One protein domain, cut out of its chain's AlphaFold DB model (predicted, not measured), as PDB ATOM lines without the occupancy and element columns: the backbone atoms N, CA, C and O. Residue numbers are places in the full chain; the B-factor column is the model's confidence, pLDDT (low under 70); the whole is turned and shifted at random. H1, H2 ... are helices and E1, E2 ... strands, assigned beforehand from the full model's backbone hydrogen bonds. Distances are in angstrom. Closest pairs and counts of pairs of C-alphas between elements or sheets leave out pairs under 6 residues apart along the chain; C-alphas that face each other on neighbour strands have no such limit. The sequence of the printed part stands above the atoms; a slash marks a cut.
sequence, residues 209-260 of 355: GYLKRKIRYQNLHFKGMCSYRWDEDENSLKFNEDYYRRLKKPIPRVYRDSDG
ATOM      1  N   GLY A 209      -2.834  14.481 114.383       91.69
ATOM      2  CA  GLY A 209      -2.816  15.794 113.739       91.69
ATOM      3  C   GLY A 209      -2.256  16.891 114.647       91.69
ATOM      4  O   GLY A 209      -1.393  17.652 114.212       91.69
ATOM      5  N   TYR A 210      -2.693  16.936 115.909       91.50
ATOM      6  CA  TYR A 210      -2.172  17.875 116.909       91.50
ATOM      7  C   TYR A 210      -0.662  17.694 117.117       91.50
ATOM      8  O   TYR A 210       0.105  18.652 117.016       91.50
ATOM      9  N   LEU A 211      -0.212  16.454 117.327       94.75
ATOM     10  CA  LEU A 211       1.195  16.157 117.607       94.75
ATOM     11  C   LEU A 211       2.105  16.486 116.416       94.75
ATOM     12  O   LEU A 211       3.167  17.083 116.607       94.75
ATOM     13  N   LYS A 212       1.682  16.187 115.179       94.56
ATOM     14  CA  LYS A 212       2.413  16.585 113.962       94.56
ATOM     15  C   LYS A 212       2.539  18.106 113.846       94.56
ATOM     16  O   LYS A 212       3.641  18.605 113.599       94.56
ATOM     17  N   ARG A 213       1.452  18.853 114.091       93.88
ATOM     18  CA  ARG A 213       1.476  20.327 114.111       93.88
ATOM     19  C   ARG A 213       2.423  20.862 115.178       93.88
ATOM     20  O   ARG A 213       3.228  21.742 114.883       93.88
ATOM     21  N   LYS A 214       2.400  20.288 116.382       94.12
ATOM     22  CA  LYS A 214       3.288  20.688 117.481       94.12
ATOM     23  C   LYS A 214       4.763  20.447 117.164       94.12
ATOM     24  O   LYS A 214       5.583  21.333 117.396       94.12
ATOM     25  N   ILE A 215       5.110  19.302 116.570       96.06
ATOM     26  CA  ILE A 215       6.478  19.028 116.093       96.06
ATOM     27  C   ILE A 215       6.895  20.065 115.046       96.06
ATOM     28  O   ILE A 215       8.018  20.573 115.086       96.06
ATOM     29  N   ARG A 216       6.007  20.395 114.100       95.56
ATOM     30  CA  ARG A 216       6.290  21.401 113.070       95.56
ATOM     31  C   ARG A 216       6.512  22.782 113.685       95.56
ATOM     32  O   ARG A 216       7.530  23.403 113.385       95.56
ATOM     33  N   TYR A 217       5.628  23.206 114.584       94.38
ATOM     34  CA  TYR A 217       5.748  24.448 115.344       94.38
ATOM     35  C   TYR A 217       7.085  24.519 116.096       94.38
ATOM     36  O   TYR A 217       7.839  25.467 115.906       94.38
ATOM     37  N   GLN A 218       7.440  23.484 116.862       94.56
ATOM     38  CA  GLN A 218       8.697  23.423 117.622       94.56
ATOM     39  C   GLN A 218       9.927  23.546 116.715       94.56
ATOM     40  O   GLN A 218      10.873  24.269 117.025       94.56
ATOM     41  N   ASN A 219       9.911  22.895 115.551       94.88
ATOM     42  CA  ASN A 219      10.993  23.032 114.581       94.88
ATOM     43  C   ASN A 219      11.083  24.444 113.983       94.88
ATOM     44  O   ASN A 219      12.191  24.910 113.731       94.88
ATOM     45  N   LEU A 220       9.965  25.134 113.758       93.81
ATOM     46  CA  LEU A 220       9.984  26.524 113.292       93.81
ATOM     47  C   LEU A 220      10.500  27.459 114.393       93.81
ATOM     48  O   LEU A 220      11.467  28.189 114.177       93.81
ATOM     49  N   HIS A 221       9.914  27.366 115.584       91.38
ATOM     50  CA  HIS A 221      10.192  28.253 116.709       91.38
ATOM     51  C   HIS A 221      11.628  28.090 117.238       91.38
ATOM     52  O   HIS A 221      12.348  29.066 117.457       91.38
ATOM     53  N   PHE A 222      12.113  26.848 117.342       90.19
ATOM     54  CA  PHE A 222      13.445  26.534 117.866       90.19
ATOM     55  C   PHE A 222      14.463  26.140 116.785       90.19
ATOM     56  O   PHE A 222      15.438  25.446 117.077       90.19
ATOM     57  N   LYS A 223      14.288  26.593 115.535       90.88
ATOM     58  CA  LYS A 223      15.277  26.441 114.441       90.88
ATOM     59  C   LYS A 223      15.731  24.987 114.210       90.88
ATOM     60  O   LYS A 223      16.923  24.689 114.139       90.88
ATOM     61  N   GLY A 224      14.776  24.071 114.105       90.12
ATOM     62  CA  GLY A 224      15.009  22.642 113.876       90.12
ATOM     63  C   GLY A 224      15.416  21.875 115.136       90.12
ATOM     64  O   GLY A 224      16.125  20.865 115.061       90.12
ATOM     65  N   MET A 225      15.046  22.377 116.317       90.25
ATOM     66  CA  MET A 225      15.267  21.696 117.589       90.25
ATOM     67  C   MET A 225      13.934  21.231 118.170       90.25
ATOM     68  O   MET A 225      13.230  22.001 118.806       90.25
ATOM     69  N   CYS A 226      13.621  19.950 117.994       95.81
ATOM     70  CA  CYS A 226      12.485  19.301 118.639       95.81
ATOM     71  C   CYS A 226      12.942  17.980 119.266       95.81
ATOM     72  O   CYS A 226      13.575  17.161 118.594       95.81
ATOM     73  N   SER A 227      12.625  17.777 120.547       95.69
ATOM     74  CA  SER A 227      12.953  16.561 121.306       95.69
ATOM     75  C   SER A 227      12.106  15.349 120.918       95.69
ATOM     76  O   SER A 227      12.429  14.223 121.288       95.69
ATOM     77  N   TYR A 228      11.051  15.573 120.139       97.25
ATOM     78  CA  TYR A 228      10.150  14.545 119.646       97.25
ATOM     79  C   TYR A 228      10.149  14.502 118.121       97.25
ATOM     80  O   TYR A 228      10.448  15.491 117.447       97.25
ATOM     81  N   ARG A 229       9.803  13.338 117.581       97.12
ATOM     82  CA  ARG A 229       9.567  13.110 116.158       97.12
ATOM     83  C   ARG A 229       8.303  12.282 115.981       97.12
ATOM     84  O   ARG A 229       7.891  11.571 116.896       97.12
ATOM     85  N   TRP A 230       7.713  12.383 114.801       97.12
ATOM     86  CA  TRP A 230       6.623  11.511 114.404       97.12
ATOM     87  C   TRP A 230       7.199  10.291 113.693       97.12
ATOM     88  O   TRP A 230       8.089  10.433 112.854       97.12
ATOM     89  N   ASP A 231       6.717   9.111 114.057       96.62
ATOM     90  CA  ASP A 231       6.981   7.869 113.350       96.62
ATOM     91  C   ASP A 231       5.812   7.596 112.400       96.62
ATOM     92  O   ASP A 231       4.680   7.401 112.848       96.62
ATOM     93  N   GLU A 232       6.062   7.675 111.090       95.12
ATOM     94  CA  GLU A 232       5.017   7.487 110.076       95.12
ATOM     95  C   GLU A 232       4.614   6.014 109.916       95.12
ATOM     96  O   GLU A 232       3.459   5.750 109.592       95.12
ATOM     97  N   ASP A 233       5.515   5.067 110.202       95.81
ATOM     98  CA  ASP A 233       5.242   3.634 110.068       95.81
ATOM     99  C   ASP A 233       4.382   3.134 111.237       95.81
ATOM    100  O   ASP A 233       3.399   2.416 111.049       95.81
ATOM    101  N   GLU A 234       4.713   3.561 112.459       95.00
ATOM    102  CA  GLU A 234       3.956   3.215 113.666       95.00
ATOM    103  C   GLU A 234       2.814   4.197 113.975       95.00
ATOM    104  O   GLU A 234       2.079   4.001 114.945       95.00
ATOM    105  N   ASN A 235       2.677   5.267 113.185       94.38
ATOM    106  CA  ASN A 235       1.713   6.350 113.385       94.38
ATOM    107  C   ASN A 235       1.688   6.850 114.845       94.38
ATOM    108  O   ASN A 235       0.628   6.961 115.470       94.38
ATOM    109  N   SER A 236       2.870   7.115 115.408       96.12
ATOM    110  CA  SER A 236       3.026   7.436 116.829       96.12
ATOM    111  C   SER A 236       4.126   8.461 117.112       96.12
ATOM    112  O   SER A 236       5.037   8.693 116.317       96.12
ATOM    113  N   LEU A 237       4.046   9.097 118.283       97.62
ATOM    114  CA  LEU A 237       5.083   9.995 118.783       97.62
ATOM    115  C   LEU A 237       6.276   9.187 119.312       97.62
ATOM    116  O   LEU A 237       6.097   8.241 120.080       97.62
ATOM    117  N   LYS A 238       7.499   9.602 118.977       97.44
ATOM    118  CA  LYS A 238       8.748   9.031 119.502       97.44
ATOM    119  C   LYS A 238       9.682  10.126 119.996       97.44
ATOM    120  O   LYS A 238       9.607  11.276 119.557       97.44
ATOM    121  N   PHE A 239      10.623   9.757 120.860       97.69
ATOM    122  CA  PHE A 239      11.778  10.610 121.111       97.69
ATOM    123  C   PHE A 239      12.602  10.786 119.830       97.69
ATOM    124  O   PHE A 239      12.813   9.850 119.052       97.69
ATOM    125  N   ASN A 240      13.086  12.004 119.616       97.19
ATOM    126  CA  ASN A 240      14.028  12.308 118.552       97.19
ATOM    127  C   ASN A 240      15.454  12.002 119.032       97.19
ATOM    128  O   ASN A 240      16.106  12.842 119.648       97.19
ATOM    129  N   GLU A 241      15.948  10.795 118.768       96.31
ATOM    130  CA  GLU A 241      17.277  10.368 119.224       96.31
ATOM    131  C   GLU A 241      18.407  11.287 118.740       96.31
ATOM    132  O   GLU A 241      19.348  11.550 119.492       96.31
ATOM    133  N   ASP A 242      18.303  11.834 117.526       95.31
ATOM    134  CA  ASP A 242      19.307  12.747 116.979       95.31
ATOM    135  C   ASP A 242      19.356  14.072 117.750       95.31
ATOM    136  O   ASP A 242      20.441  14.619 117.962       95.31
ATOM    137  N   TYR A 243      18.210  14.564 118.238       96.19
ATOM    138  CA  TYR A 243      18.164  15.722 119.133       96.19
ATOM    139  C   TYR A 243      18.974  15.459 120.409       96.19
ATOM    140  O   TYR A 243      19.866  16.244 120.749       96.19
ATOM    141  N   TYR A 244      18.714  14.336 121.084       96.06
ATOM    142  CA  TYR A 244      19.392  13.982 122.334       96.06
ATOM    143  C   TYR A 244      20.887  13.720 122.117       96.06
ATOM    144  O   TYR A 244      21.723  14.237 122.865       96.06
ATOM    145  N   ARG A 245      21.243  13.023 121.029       96.06
ATOM    146  CA  ARG A 245      22.633  12.772 120.624       96.06
ATOM    147  C   ARG A 245      23.386  14.077 120.357       96.06
ATOM    148  O   ARG A 245      24.470  14.274 120.904       96.06
ATOM    149  N   ARG A 246      22.810  14.993 119.566       94.50
ATOM    150  CA  ARG A 246      23.418  16.294 119.223       94.50
ATOM    151  C   ARG A 246      23.653  17.161 120.458       94.50
ATOM    152  O   ARG A 246      24.690  17.814 120.552       94.50
ATOM    153  N   LEU A 247      22.717  17.151 121.406       94.31
ATOM    154  CA  LEU A 247      22.827  17.910 122.654       94.31
ATOM    155  C   LEU A 247      23.611  17.189 123.756       94.31
ATOM    156  O   LEU A 247      23.779  17.759 124.833       94.31
ATOM    157  N   LYS A 248      24.105  15.968 123.503       96.06
ATOM    158  CA  LYS A 248      24.803  15.125 124.487       96.06
ATOM    159  C   LYS A 248      23.989  14.936 125.774       96.06
ATOM    160  O   LYS A 248      24.535  14.969 126.876       96.06
ATOM    161  N   LYS A 249      22.675  14.763 125.626       93.62
ATOM    162  CA  LYS A 249      21.740  14.507 126.726       93.62
ATOM    163  C   LYS A 249      21.247  13.059 126.661       93.62
ATOM    164  O   LYS A 249      21.075  12.543 125.557       93.62
ATOM    165  N   PRO A 250      21.008  12.399 127.805       95.38
ATOM    166  CA  PRO A 250      20.330  11.112 127.806       95.38
ATOM    167  C   PRO A 250      18.882  11.278 127.332       95.38
ATOM    168  O   PRO A 250      18.272  12.331 127.537       95.38
ATOM    169  N   ILE A 251      18.333  10.226 126.727       95.56
ATOM    170  CA  ILE A 251      16.896  10.149 126.461       95.56
ATOM    171  C   ILE A 251      16.177  10.068 127.819       95.56
ATOM    172  O   ILE A 251      16.592   9.271 128.669       95.56
ATOM    173  N   PRO A 252      15.140  10.886 128.063       94.75
ATOM    174  CA  PRO A 252      14.440  10.895 129.331       94.75
ATOM    175  C   PRO A 252      13.728   9.576 129.617       94.75
ATOM    176  O   PRO A 252      13.282   8.862 128.716       94.75
ATOM    177  N   ARG A 253      13.566   9.286 130.907       94.88
ATOM    178  CA  ARG A 253      12.704   8.201 131.363       94.88
ATOM    179  C   ARG A 253      11.245   8.648 131.310       94.88
ATOM    180  O   ARG A 253      10.923   9.748 131.752       94.88
ATOM    181  N   VAL A 254      10.383   7.758 130.827       95.38
ATOM    182  CA  VAL A 254       8.927   7.904 130.902       95.38
ATOM    183  C   VAL A 254       8.432   7.239 132.183       95.38
ATOM    184  O   VAL A 254       8.823   6.110 132.496       95.38
ATOM    185  N   TYR A 255       7.595   7.951 132.923       95.50
ATOM    186  CA  TYR A 255       6.925   7.491 134.135       95.50
ATOM    187  C   TYR A 255       5.433   7.332 133.859       95.50
ATOM    188  O   TYR A 255       4.895   8.051 133.019       95.50
ATOM    189  N   ARG A 256       4.768   6.429 134.583       93.94
ATOM    190  CA  ARG A 256       3.304   6.328 134.604       93.94
ATOM    191  C   ARG A 256       2.761   6.847 135.922       93.94
ATOM    192  O   ARG A 256       3.386   6.644 136.963       93.94
ATOM    193  N   ASP A 257       1.583   7.460 135.905       89.88
ATOM    194  CA  ASP A 257       0.922   7.882 137.147       89.88
ATOM    195  C   ASP A 257       0.654   6.704 138.099       89.88
ATOM    196  O   ASP A 257       0.787   6.857 139.313       89.88
ATOM    197  N   SER A 258       0.339   5.520 137.557       86.44
ATOM    198  CA  SER A 258       0.082   4.296 138.331       86.44
ATOM    199  C   SER A 258       1.257   3.849 139.194       86.44
ATOM    200  O   SER A 258       1.054   3.203 140.220       86.44
ATOM    201  N   ASP A 259       2.480   4.169 138.777       80.69
ATOM    202  CA  ASP A 259       3.693   3.651 139.404       80.69
ATOM    203  C   ASP A 259       4.067   4.450 140.664       80.69
ATOM    204  O   ASP A 259       4.931   4.029 141.437       80.69
ATOM    205  N   GLY A 260       3.413   5.601 140.881       66.69
ATOM    206  CA  GLY A 260       3.832   6.600 141.859       66.69
ATOM    207  C   GLY A 260       5.189   7.218 141.499       66.69
ATOM    208  O   GLY A 260       5.978   6.673 140.723       66.69
TER     209      GLY A 260
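Overview. This is residues 209 to 260 of the 355 residues of an uncharacterized protein of Acidobacteria bacterium (UniProt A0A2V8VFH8). A small two-stranded hairpin, E1 and E2, has helix H1 packed on it, mostly by E1; short H2 follows E2, and a tail, residues 253 to 260 with E3, sticks out. The printed part has 52 residues, ordered H1, E1, E2, H2, E3: two named helices and three named strands, class mixed, sheet E1 - E2 antiparallel. It is loose, with a radius of gyration of the C-alphas of 12.5 A and spans of 35 by 29 by 21 A.

Arrangement. Look first at hairpin E1, residues 228 to 231, and E2, residues 236 to 239, antiparallel at 140 degrees; N 229 and O 238 are 2.9 A apart, within hydrogen-bond range. H1, residues 209 to 221, comes closest to E1 at the C-alphas of Lys 212 and Trp 230, 6.6 A. H2, residues 241 to 246, and E1 are near each other, with 7 pairs of C-alphas within 10 A. E3, residues 254 to 256, pairs with no named strand and is apart from H1, E1, E2 and H2. In H1 and H2 every O i to N i+4 pair is within hydrogen-bond range.

Along the chain. Find C-alpha 209 at (-2.816, 15.794, 113.739); from there H1 runs 18.3 A. E1 spans 9.7 A, E2 10.2 A, H2 8.5 A and E3 6.9 A, ending at C-alpha 256 (3.304, 6.328, 134.604).

Size, cuts and confidence. The C-alphas farthest apart, of Lys 223 and Ser 258, are 35.9 A apart. The printed part has no cut and no long link; residue 260 alone has pLDDT under 70.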